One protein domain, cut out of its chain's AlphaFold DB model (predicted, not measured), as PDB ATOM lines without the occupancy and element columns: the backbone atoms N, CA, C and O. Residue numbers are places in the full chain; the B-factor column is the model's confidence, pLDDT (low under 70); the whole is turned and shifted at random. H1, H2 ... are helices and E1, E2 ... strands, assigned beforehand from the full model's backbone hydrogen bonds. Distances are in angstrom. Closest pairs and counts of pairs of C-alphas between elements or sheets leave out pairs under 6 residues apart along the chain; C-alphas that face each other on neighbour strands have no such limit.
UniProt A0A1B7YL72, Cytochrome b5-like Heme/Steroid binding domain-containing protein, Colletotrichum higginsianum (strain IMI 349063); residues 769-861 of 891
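Overview. This is residues 769 to 861 of the 891 residues of the protein "Cytochrome b5-like Heme/Steroid binding domain-containing protein" of Colletotrichum higginsianum (strain IMI 349063) (UniProt A0A1B7YL72). With little regular structure, this domain is mostly loop round a small antiparallel sheet, E1 - E2 - E3, with helix H1 on it, H3 grazing it and H2 off it. The printed part has 93 residues, 33 in named elements, ordered H1 E1 E2 H2 H3 E3, class mixed. It is compact, radius of gyration of the C-alphas 12.4 A, spanning 41 by 27 by 23 A.

Arrangement. H1, residues 771 to 776, is on the sheet; its closest C-alphas to E3, residues 854 to 858, are Val 771 and Val 858, 6.5 A. E1, residues 786 to 790, and E2, residues 795 to 799, form an antiparallel hairpin at 151 degrees; N 787 and O 798, 2.9 A, are within hydrogen-bond range. E2 and E3 are antiparallel at 144 degrees; N 797 and O 856, 2.8 A, are within range. H2, residues 816 to 822, is apart from H1. H3, residues 844 to 848, only grazes the sheet with residues 845 to 848. In H1, H2 and H3 every O i to N i+4 pair is within range.

Along the chain. H1 begins at C-alpha 771 (-8.309, -34.870, -42.847); E3 ends at C-alpha 858 (-9.689, -30.940, -47.804). E2 measures 13.5 A from first to last C-alpha.

Size, cuts and confidence. The printed part has no cut. Links E2 to H2 and H2 to H3 are long. Low-confidence residues include 837 to 853.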
ATOM      1  N   TYR A 769     -10.978 -34.878 -50.005       65.56
ATOM      2  CA  TYR A 769     -10.252 -35.865 -49.200       65.56
ATOM      3  C   TYR A 769     -10.415 -35.578 -47.708       65.56
ATOM      4  O   TYR A 769     -10.430 -34.417 -47.287       65.56
ATOM      5  N   THR A 770     -10.521 -36.621 -46.889       66.81
ATOM      6  CA  THR A 770     -10.640 -36.460 -45.438       66.81
ATOM      7  C   THR A 770      -9.340 -35.948 -44.823       66.81
ATOM      8  O   THR A 770      -8.241 -36.177 -45.327       66.81
ATOM      9  N   VAL A 771      -9.458 -35.295 -43.664       68.00
ATOM     10  CA  VAL A 771      -8.309 -34.870 -42.847       68.00
ATOM     11  C   VAL A 771      -7.346 -36.029 -42.550       68.00
ATOM     12  O   VAL A 771      -6.143 -35.802 -42.482       68.00
ATOM     13  N   GLY A 772      -7.861 -37.256 -42.393       65.19
ATOM     14  CA  GLY A 772      -7.049 -38.456 -42.166       65.19
ATOM     15  C   GLY A 772      -6.176 -38.802 -43.370       65.19
ATOM     16  O   GLY A 772      -4.959 -38.820 -43.241       65.19
ATOM     17  N   GLU A 773      -6.783 -38.968 -44.549       71.06
ATOM     18  CA  GLU A 773      -6.072 -39.311 -45.794       71.06
ATOM     19  C   GLU A 773      -5.010 -38.259 -46.162       71.06
ATOM     20  O   GLU A 773      -3.901 -38.592 -46.576       71.06
ATOM     21  N   VAL A 774      -5.320 -36.973 -45.965       78.75
ATOM     22  CA  VAL A 774      -4.357 -35.880 -46.179       78.75
ATOM     23  C   VAL A 774      -3.266 -35.878 -45.101       78.75
ATOM     24  O   VAL A 774      -2.112 -35.576 -45.396       78.75
ATOM     25  N   GLY A 775      -3.611 -36.240 -43.863       76.81
ATOM     26  CA  GLY A 775      -2.667 -36.410 -42.760       76.81
ATOM     27  C   GLY A 775      -1.665 -37.537 -43.007       76.81
ATOM     28  O   GLY A 775      -0.475 -37.333 -42.776       76.81
ATOM     29  N   ASP A 776      -2.111 -38.676 -43.546       77.75
ATOM     30  CA  ASP A 776      -1.250 -39.803 -43.928       77.75
ATOM     31  C   ASP A 776      -0.177 -39.353 -44.938       77.75
ATOM     32  O   ASP A 776       1.015 -39.596 -44.731       77.75
ATOM     33  N   HIS A 777      -0.569 -38.571 -45.952       80.19
ATOM     34  CA  HIS A 777       0.331 -37.941 -46.933       80.19
ATOM     35  C   HIS A 777       1.161 -36.749 -46.405       80.19
ATOM     36  O   HIS A 777       1.944 -36.155 -47.151       80.19
ATOM     37  N   GLN A 778       1.029 -36.408 -45.122       80.00
ATOM     38  CA  GLN A 778       1.902 -35.468 -44.412       80.00
ATOM     39  C   GLN A 778       2.776 -36.154 -43.348       80.00
ATOM     40  O   GLN A 778       3.648 -35.500 -42.770       80.00
ATOM     41  N   THR A 779       2.611 -37.461 -43.104       80.00
ATOM     42  CA  THR A 779       3.479 -38.211 -42.182       80.00
ATOM     43  C   THR A 779       4.913 -38.342 -42.703       80.00
ATOM     44  O   THR A 779       5.183 -38.333 -43.903       80.00
ATOM     45  N   ILE A 780       5.867 -38.453 -41.778       77.56
ATOM     46  CA  ILE A 780       7.293 -38.601 -42.095       77.56
ATOM     47  C   ILE A 780       7.547 -39.979 -42.707       77.56
ATOM     48  O   ILE A 780       7.135 -40.995 -42.150       77.56
ATOM     49  N   GLY A 781       8.244 -40.001 -43.844       65.50
ATOM     50  CA  GLY A 781       8.442 -41.210 -44.650       65.50
ATOM     51  C   GLY A 781       7.307 -41.530 -45.635       65.50
ATOM     52  O   GLY A 781       7.346 -42.593 -46.255       65.50
ATOM     53  N   ALA A 782       6.318 -40.644 -45.812       70.75
ATOM     54  CA  ALA A 782       5.336 -40.764 -46.891       70.75
ATOM     55  C   ALA A 782       6.017 -40.767 -48.277       70.75
ATOM     56  O   ALA A 782       6.951 -40.007 -48.529       70.75
ATOM     57  N   SER A 783       5.530 -41.608 -49.195       61.78
ATOM     58  CA  SER A 783       6.100 -41.789 -50.543       61.78
ATOM     59  C   SER A 783       5.718 -40.701 -51.559       61.78
ATOM     60  O   SER A 783       6.210 -40.720 -52.685       61.78
ATOM     61  N   GLY A 784       4.848 -39.772 -51.165       75.31
ATOM     62  CA  GLY A 784       4.475 -38.569 -51.904       75.31
ATOM     63  C   GLY A 784       3.837 -37.582 -50.930       75.31
ATOM     64  O   GLY A 784       2.943 -37.970 -50.170       75.31
ATOM     65  N   VAL A 785       4.338 -36.346 -50.911       81.62
ATOM     66  CA  VAL A 785       4.066 -35.343 -49.870       81.62
ATOM     67  C   VAL A 785       3.002 -34.360 -50.349       81.62
ATOM     68  O   VAL A 785       3.163 -33.707 -51.383       81.62
ATOM     69  N   TRP A 786       1.913 -34.233 -49.588       89.12
ATOM     70  CA  TRP A 786       0.787 -33.366 -49.950       89.12
ATOM     71  C   TRP A 786       0.812 -32.040 -49.183       89.12
ATOM     72  O   TRP A 786       0.655 -31.980 -47.960       89.12
ATOM     73  N   GLY A 787       0.981 -30.945 -49.920       83.81
ATOM     74  CA  GLY A 787       0.985 -29.588 -49.385       83.81
ATOM     75  C   GLY A 787      -0.403 -28.962 -49.444       83.81
ATOM     76  O   GLY A 787      -1.001 -28.885 -50.516       83.81
ATOM     77  N   CYS A 788      -0.908 -28.482 -48.307       87.75
ATOM     78  CA  CYS A 788      -2.204 -27.808 -48.244       87.75
ATOM     79  C   CYS A 788      -2.049 -26.282 -48.290       87.75
ATOM     80  O   CYS A 788      -1.277 -25.713 -47.518       87.75
ATOM     81  N   LEU A 789      -2.822 -25.604 -49.138       82.31
ATOM     82  CA  LEU A 789      -2.915 -24.144 -49.193       82.31
ATOM     83  C   LEU A 789      -4.292 -23.706 -48.686       82.31
ATOM     84  O   LEU A 789      -5.301 -24.126 -49.238       82.31
ATOM     85  N   PHE A 790      -4.351 -22.847 -47.666       80.56
ATOM     86  CA  PHE A 790      -5.609 -22.285 -47.162       80.56
ATOM     87  C   PHE A 790      -5.797 -20.847 -47.661       80.56
ATOM     88  O   PHE A 790      -4.965 -19.987 -47.371       80.56
ATOM     89  N   ASP A 791      -6.884 -20.569 -48.386       67.69
ATOM     90  CA  ASP A 791      -7.163 -19.235 -48.952       67.69
ATOM     91  C   ASP A 791      -7.950 -18.304 -48.002       67.69
ATOM     92  O   ASP A 791      -8.221 -17.148 -48.330       67.69
ATOM     93  N   GLY A 792      -8.311 -18.807 -46.816       61.81
ATOM     94  CA  GLY A 792      -9.209 -18.156 -45.860       61.81
ATOM     95  C   GLY A 792     -10.631 -18.731 -45.851       61.81
ATOM     96  O   GLY A 792     -11.395 -18.426 -44.936       61.81
ATOM     97  N   LYS A 793     -10.990 -19.578 -46.825       62.84
ATOM     98  CA  LYS A 793     -12.285 -20.267 -46.924       62.84
ATOM     99  C   LYS A 793     -12.129 -21.757 -47.193       62.84
ATOM    100  O   LYS A 793     -12.708 -22.564 -46.464       62.84
ATOM    101  N   GLU A 794     -11.366 -22.135 -48.209       69.06
ATOM    102  CA  GLU A 794     -11.116 -23.518 -48.612       69.06
ATOM    103  C   GLU A 794      -9.632 -23.871 -48.484       69.06
ATOM    104  O   GLU A 794      -8.764 -22.999 -48.407       69.06
ATOM    105  N   MET A 795      -9.357 -25.172 -48.376       78.62
ATOM    106  CA  MET A 795      -8.005 -25.705 -48.275       78.62
ATOM    107  C   MET A 795      -7.762 -26.642 -49.454       78.62
ATOM    108  O   MET A 795      -8.304 -27.745 -49.504       78.62
ATOM    109  N   GLU A 796      -6.982 -26.154 -50.407       84.00
ATOM    110  CA  GLU A 796      -6.594 -26.847 -51.631       84.00
ATOM    111  C   GLU A 796      -5.388 -27.759 -51.353       84.00
ATOM    112  O   GLU A 796      -4.487 -27.385 -50.598       84.00
ATOM    113  N   ILE A 797      -5.350 -28.936 -51.972       86.38
ATOM    114  CA  ILE A 797      -4.304 -29.952 -51.805       86.38
ATOM    115  C   ILE A 797      -3.472 -30.021 -53.086       86.38
ATOM    116  O   ILE A 797      -4.017 -30.149 -54.186       86.38
ATOM    117  N   TYR A 798      -2.150 -29.990 -52.938       84.44
ATOM    118  CA  TYR A 798      -1.195 -30.011 -54.042       84.44
ATOM    119  C   TYR A 798      -0.109 -31.077 -53.844       84.44
ATOM    120  O   TYR A 798       0.351 -31.289 -52.721       84.44
ATOM    121  N   ASP A 799       0.352 -31.703 -54.934       84.38
ATOM    122  CA  ASP A 799       1.566 -32.534 -54.893       84.38
ATOM    123  C   ASP A 799       2.806 -31.636 -54.848       84.38
ATOM    124  O   ASP A 799       3.102 -30.901 -55.806       84.38
ATOM    125  N   ILE A 800       3.518 -31.697 -53.720       78.81
ATOM    126  CA  ILE A 800       4.721 -30.905 -53.465       78.81
ATOM    127  C   ILE A 800       5.993 -31.755 -53.406       78.81
ATOM    128  O   ILE A 800       7.042 -31.224 -53.063       78.81
ATOM    129  N   THR A 801       5.939 -33.043 -53.758       80.19
ATOM    130  CA  THR A 801       7.056 -33.985 -53.560       80.19
ATOM    131  C   THR A 801       8.354 -33.507 -54.227       80.19
ATOM    132  O   THR A 801       9.370 -33.361 -53.556       80.19
ATOM    133  N   ASP A 802       8.313 -33.146 -55.515       73.19
ATOM    134  CA  ASP A 802       9.481 -32.632 -56.266       73.19
ATOM    135  C   ASP A 802       9.785 -31.139 -56.011       73.19
ATOM    136  O   ASP A 802      10.597 -30.534 -56.710       73.19
ATOM    137  N   LEU A 803       9.084 -30.504 -55.066       72.56
ATOM    138  CA  LEU A 803       9.153 -29.060 -54.808       72.56
ATOM    139  C   LEU A 803       9.927 -28.713 -53.529       72.56
ATOM    140  O   LEU A 803      10.237 -27.545 -53.294       72.56
ATOM    141  N   ILE A 804      10.239 -29.716 -52.711       74.19
ATOM    142  CA  ILE A 804      10.992 -29.582 -51.465       74.19
ATOM    143  C   ILE A 804      12.470 -29.843 -51.790       74.19
ATOM    144  O   ILE A 804      12.960 -30.955 -51.621       74.19
ATOM    145  N   LEU A 805      13.159 -28.833 -52.322       71.69
ATOM    146  CA  LEU A 805      14.549 -28.937 -52.792       71.69
ATOM    147  C   LEU A 805      15.539 -28.241 -51.847       71.69
ATOM    148  O   LEU A 805      15.165 -27.318 -51.117       71.69
ATOM    149  N   ASP A 806      16.800 -28.672 -51.877       67.88
ATOM    150  CA  ASP A 806      17.907 -28.033 -51.160       67.88
ATOM    151  C   ASP A 806      18.564 -26.878 -51.954       67.88
ATOM    152  O   ASP A 806      17.967 -26.315 -52.876       67.88
ATOM    153  N   GLN A 807      19.766 -26.447 -51.548       60.22
ATOM    154  CA  GLN A 807      20.474 -25.327 -52.188       60.22
ATOM    155  C   GLN A 807      21.214 -25.713 -53.479       60.22
ATOM    156  O   GLN A 807      21.493 -24.825 -54.286       60.22
ATOM    157  N   ASP A 808      21.506 -26.999 -53.682       65.31
ATOM    158  CA  ASP A 808      22.163 -27.529 -54.881       65.31
ATOM    159  C   ASP A 808      21.137 -28.076 -55.899       65.31
ATOM    160  O   ASP A 808      21.423 -28.152 -57.097       65.31
ATOM    161  N   GLY A 809      19.907 -28.351 -55.448       59.25
ATOM    162  CA  GLY A 809      18.734 -28.677 -56.264       59.25
ATOM    163  C   GLY A 809      18.186 -30.093 -56.068       59.25
ATOM    164  O   GLY A 809      17.275 -30.481 -56.802       59.25
ATOM    165  N   ASP A 810      18.712 -30.854 -55.105       68.31
ATOM    166  CA  ASP A 810      18.273 -32.221 -54.808       68.31
ATOM    167  C   ASP A 810      17.056 -32.238 -53.862       68.31
ATOM    168  O   ASP A 810      16.827 -31.313 -53.079       68.31
ATOM    169  N   VAL A 811      16.238 -33.296 -53.943       68.31
ATOM    170  CA  VAL A 811      14.999 -33.425 -53.151       68.31
ATOM    171  C   VAL A 811      15.321 -33.733 -51.686       68.31
ATOM    172  O   VAL A 811      15.904 -34.770 -51.366       68.31
ATOM    173  N   LEU A 812      14.887 -32.850 -50.787       70.88
ATOM    174  CA  LEU A 812      15.038 -32.994 -49.342       70.88
ATOM    175  C   LEU A 812      14.147 -34.109 -48.788       70.88
ATOM    176  O   LEU A 812      12.957 -34.207 -49.086       70.88
ATOM    177  N   GLU A 813      14.708 -34.901 -47.876       76.19
ATOM    178  CA  GLU A 813      13.963 -35.915 -47.131       76.19
ATOM    179  C   GLU A 813      12.844 -35.281 -46.283       76.19
ATOM    180  O   GLU A 813      13.072 -34.331 -45.524       76.19
ATOM    181  N   TRP A 814      11.631 -35.840 -46.353       83.44
ATOM    182  CA  TRP A 814      10.483 -35.392 -45.561       83.44
ATOM    183  C   TRP A 814      10.568 -35.868 -44.100       83.44
ATOM    184  O   TRP A 814       9.907 -36.822 -43.685       83.44
ATOM    185  N   ASN A 815      11.414 -35.190 -43.322       79.94
ATOM    186  CA  ASN A 815      11.618 -35.397 -41.887       79.94
ATOM    187  C   ASN A 815      11.090 -34.208 -41.048       79.94
ATOM    188  O   ASN A 815      10.561 -33.231 -41.580       79.94
ATOM    189  N   TYR A 816      11.221 -34.276 -39.714       77.38
ATOM    190  CA  TYR A 816      10.687 -33.258 -38.793       77.38
ATOM    191  C   TYR A 816      11.218 -31.840 -39.038       77.38
ATOM    192  O   TYR A 816      10.467 -30.886 -38.833       77.38
ATOM    193  N   ALA A 817      12.479 -31.688 -39.457       77.06
ATOM    194  CA  ALA A 817      13.052 -30.376 -39.744       77.06
ATOM    195  C   ALA A 817      12.449 -29.817 -41.038       77.06
ATOM    196  O   ALA A 817      11.856 -28.744 -41.018       77.06
ATOM    197  N   THR A 818      12.486 -30.600 -42.118       78.12
ATOM    198  CA  THR A 818      11.900 -30.257 -43.421       78.12
ATOM    199  C   THR A 818      10.413 -29.899 -43.297       78.12
ATOM    200  O   THR A 818       9.981 -28.840 -43.752       78.12
ATOM    201  N   MET A 819       9.629 -30.715 -42.584       81.12
ATOM    202  CA  MET A 819       8.208 -30.450 -42.334       81.12
ATOM    203  C   MET A 819       7.979 -29.143 -41.562       81.12
ATOM    204  O   MET A 819       7.051 -28.405 -41.894       81.12
ATOM    205  N   ALA A 820       8.803 -28.842 -40.553       78.31
ATOM    206  CA  ALA A 820       8.714 -27.596 -39.793       78.31
ATOM    207  C   ALA A 820       9.211 -26.366 -40.575       78.31
ATOM    208  O   ALA A 820       8.771 -25.258 -40.282       78.31
ATOM    209  N   THR A 821      10.089 -26.549 -41.566       78.38
ATOM    210  CA  THR A 821      10.566 -25.481 -42.455       78.38
ATOM    211  C   THR A 821       9.549 -25.121 -43.535       78.38
ATOM    212  O   THR A 821       9.397 -23.942 -43.819       78.38
ATOM    213  N   PHE A 822       8.841 -26.086 -44.133       76.12
ATOM    214  CA  PHE A 822       7.938 -25.813 -45.265       76.12
ATOM    215  C   PHE A 822       6.443 -25.747 -44.902       76.12
ATOM    216  O   PHE A 822       5.644 -25.253 -45.702       76.12
ATOM    217  N   THR A 823       6.036 -26.218 -43.715       82.88
ATOM    218  CA  THR A 823       4.626 -26.196 -43.278       82.88
ATOM    219  C   THR A 823       4.455 -25.734 -41.836       82.88
ATOM    220  O   THR A 823       5.229 -26.089 -40.948       82.88
ATOM    221  N   GLN A 824       3.352 -25.040 -41.576       82.75
ATOM    222  CA  GLN A 824       2.896 -24.608 -40.256       82.75
ATOM    223  C   GLN A 824       1.582 -25.323 -39.866       82.75
ATOM    224  O   GLN A 824       0.887 -25.872 -40.728       82.75
ATOM    225  N   PRO A 825       1.204 -25.354 -38.574       80.88
ATOM    226  CA  PRO A 825      -0.126 -25.805 -38.162       80.88
ATOM    227  C   PRO A 825      -1.232 -24.978 -38.836       80.88
ATOM    228  O   PRO A 825      -1.090 -23.766 -38.995       80.88
ATOM    229  N   SER A 826      -2.343 -25.614 -39.212       79.12
ATOM    230  CA  SER A 826      -3.507 -24.894 -39.743       79.12
ATOM    231  C   SER A 826      -4.133 -23.967 -38.688       79.12
ATOM    232  O   SER A 826      -4.188 -24.336 -37.511       79.12
ATOM    233  N   PRO A 827      -4.680 -22.800 -39.087       71.00
ATOM    234  CA  PRO A 827      -5.503 -21.967 -38.207       71.00
ATOM    235  C   PRO A 827      -6.843 -22.626 -37.820       71.00
ATOM    236  O   PRO A 827      -7.521 -22.139 -36.917       71.00
ATOM    237  N   ILE A 828      -7.238 -23.719 -38.485       68.75
ATOM    238  CA  ILE A 828      -8.430 -24.509 -38.157       68.75
ATOM    239  C   ILE A 828      -8.015 -25.688 -37.272       68.75
ATOM    240  O   ILE A 828      -7.251 -26.561 -37.689       68.75
ATOM    241  N   LEU A 829      -8.538 -25.717 -36.043       62.91
ATOM    242  CA  LEU A 829      -8.211 -26.739 -35.050       62.91
ATOM    243  C   LEU A 829      -8.600 -28.137 -35.555       62.91
ATOM    244  O   LEU A 829      -9.772 -28.407 -35.801       62.91
ATOM    245  N   GLY A 830      -7.613 -29.028 -35.673       65.75
ATOM    246  CA  GLY A 830      -7.816 -30.401 -36.141       65.75
ATOM    247  C   GLY A 830      -7.774 -30.594 -37.661       65.75
ATOM    248  O   GLY A 830      -8.017 -31.706 -38.103       65.75
ATOM    249  N   ALA A 831      -7.454 -29.568 -38.458       76.88
ATOM    250  CA  ALA A 831      -7.188 -29.710 -39.896       76.88
ATOM    251  C   ALA A 831      -5.704 -30.075 -40.190       76.88
ATOM    252  O   ALA A 831      -4.862 -29.929 -39.295       76.88
ATOM    253  N   PRO A 832      -5.352 -30.516 -41.422       80.75
ATOM    254  CA  PRO A 832      -3.973 -30.841 -41.818       80.75
ATOM    255  C   PRO A 832      -3.017 -29.640 -41.728       80.75
ATOM    256  O   PRO A 832      -3.452 -28.496 -41.594       80.75
ATOM    257  N   ARG A 833      -1.701 -29.867 -41.825       87.06
ATOM    258  CA  ARG A 833      -0.715 -28.771 -41.862       87.06
ATOM    259  C   ARG A 833      -0.819 -28.009 -43.181       87.06
ATOM    260  O   ARG A 833      -0.996 -28.614 -44.238       87.06
ATOM    261  N   VAL A 834      -0.654 -26.689 -43.121       87.50
ATOM    262  CA  VAL A 834      -0.664 -25.811 -44.300       87.50
ATOM    263  C   VAL A 834       0.747 -25.354 -44.646       87.50
ATOM    264  O   VAL A 834       1.598 -25.211 -43.770       87.50
ATOM    265  N   ILE A 835       0.996 -25.112 -45.928       83.00
ATOM    266  CA  ILE A 835       2.238 -24.525 -46.440       83.00
ATOM    267  C   ILE A 835       2.480 -23.159 -45.767       83.00
ATOM    268  O   ILE A 835       1.539 -22.383 -45.577       83.00
ATOM    269  N   ASP A 836       3.729 -22.850 -45.403       78.62
ATOM    270  CA  ASP A 836       4.078 -21.525 -44.870       78.62
ATOM    271  C   ASP A 836       4.229 -20.492 -46.014       78.62
ATOM    272  O   ASP A 836       5.138 -20.614 -46.844       78.62
ATOM    273  N   PRO A 837       3.376 -19.449 -46.092       65.44
ATOM    274  CA  PRO A 837       3.444 -18.441 -47.148       65.44
ATOM    275  C   PRO A 837       4.643 -17.483 -47.025       65.44
ATOM    276  O   PRO A 837       4.865 -16.698 -47.942       65.44
ATOM    277  N   GLN A 838       5.415 -17.515 -45.932       64.44
ATOM    278  CA  GLN A 838       6.675 -16.764 -45.818       64.44
ATOM    279  C   GLN A 838       7.840 -17.467 -46.531       64.44
ATOM    280  O   GLN A 838       8.834 -16.825 -46.865       64.44
ATOM    281  N   VAL A 839       7.712 -18.774 -46.777       64.44
ATOM    282  CA  VAL A 839       8.765 -19.636 -47.338       64.44
ATOM    283  C   VAL A 839       8.662 -19.736 -48.864       64.44
ATOM    284  O   VAL A 839       9.673 -19.859 -49.554       64.44
ATOM    285  N   PHE A 840       7.450 -19.619 -49.412       63.34
ATOM    286  CA  PHE A 840       7.180 -19.757 -50.845       63.34
ATOM    287  C   PHE A 840       6.909 -18.404 -51.519       63.34
ATOM    288  O   PHE A 840       5.949 -17.706 -51.199       63.34
ATOM    289  N   SER A 841       7.746 -18.040 -52.497       57.75
ATOM    290  CA  SER A 841       7.659 -16.748 -53.197       57.75
ATOM    291  C   SER A 841       6.415 -16.607 -54.094       57.75
ATOM    292  O   SER A 841       5.716 -17.568 -54.415       57.75
ATOM    293  N   GLN A 842       6.174 -15.393 -54.598       54.12
ATOM    294  CA  GLN A 842       5.044 -15.097 -55.490       54.12
ATOM    295  C   GLN A 842       5.095 -15.840 -56.848       54.12
ATOM    296  O   GLN A 842       4.106 -15.864 -57.583       54.12
ATOM    297  N   GLU A 843       6.228 -16.460 -57.201       53.78
ATOM    298  CA  GLU A 843       6.327 -17.356 -58.362       53.78
ATOM    299  C   GLU A 843       5.881 -18.783 -58.024       53.78
ATOM    300  O   GLU A 843       5.143 -19.396 -58.797       53.78
ATOM    301  N   TRP A 844       6.205 -19.268 -56.822       58.69
ATOM    302  CA  TRP A 844       5.707 -20.541 -56.299       58.69
ATOM    303  C   TRP A 844       4.179 -20.578 -56.219       58.69
ATOM    304  O   TRP A 844       3.561 -21.572 -56.601       58.69
ATOM    305  N   SER A 845       3.539 -19.458 -55.861       57.28
ATOM    306  CA  SER A 845       2.074 -19.323 -55.890       57.28
ATOM    307  C   SER A 845       1.449 -19.581 -57.275       57.28
ATOM    308  O   SER A 845       0.267 -19.918 -57.356       57.28
ATOM    309  N   LYS A 846       2.214 -19.431 -58.370       57.84
ATOM    310  CA  LYS A 846       1.776 -19.748 -59.743       57.84
ATOM    311  C   LYS A 846       2.010 -21.221 -60.098       57.84
ATOM    312  O   LYS A 846       1.222 -21.778 -60.857       57.84
ATOM    313  N   LEU A 847       3.061 -21.842 -59.552       59.56
ATOM    314  CA  LEU A 847       3.374 -23.263 -59.747       59.56
ATOM    315  C   LEU A 847       2.323 -24.170 -59.105       59.56
ATOM    316  O   LEU A 847       1.842 -25.085 -59.776       59.56
ATOM    317  N   PHE A 848       1.911 -23.886 -57.862       61.28
ATOM    318  CA  PHE A 848       0.830 -24.633 -57.210       61.28
ATOM    319  C   PHE A 848      -0.459 -24.556 -58.037       61.28
ATOM    320  O   PHE A 848      -0.958 -25.581 -58.486       61.28
ATOM    321  N   ARG A 849      -0.911 -23.342 -58.390       56.00
ATOM    322  CA  ARG A 849      -2.135 -23.085 -59.184       56.00
ATOM    323  C   ARG A 849      -2.101 -23.601 -60.638       56.00
ATOM    324  O   ARG A 849      -3.009 -23.304 -61.418       56.00
ATOM    325  N   SER A 850      -1.089 -24.377 -61.026       58.28
ATOM    326  CA  SER A 850      -1.093 -25.129 -62.279       58.28
ATOM    327  C   SER A 850      -1.953 -26.395 -62.143       58.28
ATOM    328  O   SER A 850      -1.788 -27.205 -61.232       58.28
ATOM    329  N   ARG A 851      -2.887 -26.600 -63.083       54.31
ATOM    330  CA  ARG A 851      -3.892 -27.687 -63.027       54.31
ATOM    331  C   ARG A 851      -3.328 -29.116 -63.000       54.31
ATOM    332  O   ARG A 851      -4.100 -30.040 -62.784       54.31
ATOM    333  N   ASN A 852      -2.025 -29.300 -63.210       57.81
ATOM    334  CA  ASN A 852      -1.372 -30.610 -63.172       57.81
ATOM    335  C   ASN A 852      -0.812 -30.977 -61.782       57.81
ATOM    336  O   ASN A 852      -0.376 -32.110 -61.620       57.81
ATOM    337  N   ARG A 853      -0.798 -30.051 -60.806       68.44
ATOM    338  CA  ARG A 853      -0.378 -30.324 -59.413       68.44
ATOM    339  C   ARG A 853      -1.510 -30.267 -58.387       68.44
ATOM    340  O   ARG A 853      -1.316 -30.733 -57.270       68.44
ATOM    341  N   PHE A 854      -2.662 -29.702 -58.744       77.88
ATOM    342  CA  PHE A 854      -3.857 -29.706 -57.899       77.88
ATOM    343  C   PHE A 854      -4.429 -31.126 -57.789       77.88
ATOM    344  O   PHE A 854      -4.792 -31.724 -58.803       77.88
ATOM    345  N   ILE A 855      -4.512 -31.643 -56.565       76.31
ATOM    346  CA  ILE A 855      -5.022 -32.985 -56.260       76.31
ATOM    347  C   ILE A 855      -6.526 -32.929 -55.980       76.31
ATOM    348  O   ILE A 855      -7.283 -33.733 -56.519       76.31
ATOM    349  N   GLY A 856      -6.963 -31.976 -55.155       74.94
ATOM    350  CA  GLY A 856      -8.336 -31.859 -54.666       74.94
ATOM    351  C   GLY A 856      -8.436 -30.896 -53.485       74.94
ATOM    352  O   GLY A 856      -7.510 -30.132 -53.235       74.94
ATOM    353  N   ASN A 857      -9.536 -30.960 -52.735       77.69
ATOM    354  CA  ASN A 857      -9.785 -30.105 -51.568       77.69
ATOM    355  C   ASN A 857      -9.881 -30.917 -50.265       77.69
ATOM    356  O   ASN A 857     -10.311 -32.071 -50.264       77.69
ATOM    357  N   VAL A 858      -9.517 -30.317 -49.129       72.19
ATOM    358  CA  VAL A 858      -9.689 -30.940 -47.804       72.19
ATOM    359  C   VAL A 858     -11.148 -30.830 -47.353       72.19
ATOM    360  O   VAL A 858     -11.745 -29.750 -47.379       72.19
ATOM    361  N   MET A 859     -11.711 -31.933 -46.862       68.25
ATOM    362  CA  MET A 859     -13.001 -31.966 -46.169       68.25
ATOM    363  C   MET A 859     -12.877 -31.304 -44.789       68.25
ATOM    364  O   MET A 859     -12.577 -31.954 -43.790       68.25
ATOM    365  N   ILE A 860     -13.095 -29.990 -44.747       62.66
ATOM    366  CA  ILE A 860     -13.183 -29.200 -43.513       62.66
ATOM    367  C   ILE A 860     -14.618 -29.274 -42.963       62.66
ATOM    368  O   ILE A 860     -15.576 -29.184 -43.729       62.66
ATOM    369  N   ASP A 861     -14.763 -29.382 -41.641       61.25
ATOM    370  CA  ASP A 861     -16.052 -29.318 -40.935       61.25
ATOM    371  C   ASP A 861     -16.709 -27.931 -41.157       61.25
ATOM    372  O   ASP A 861     -16.073 -26.896 -40.929       61.25
TER     373      ASP A 861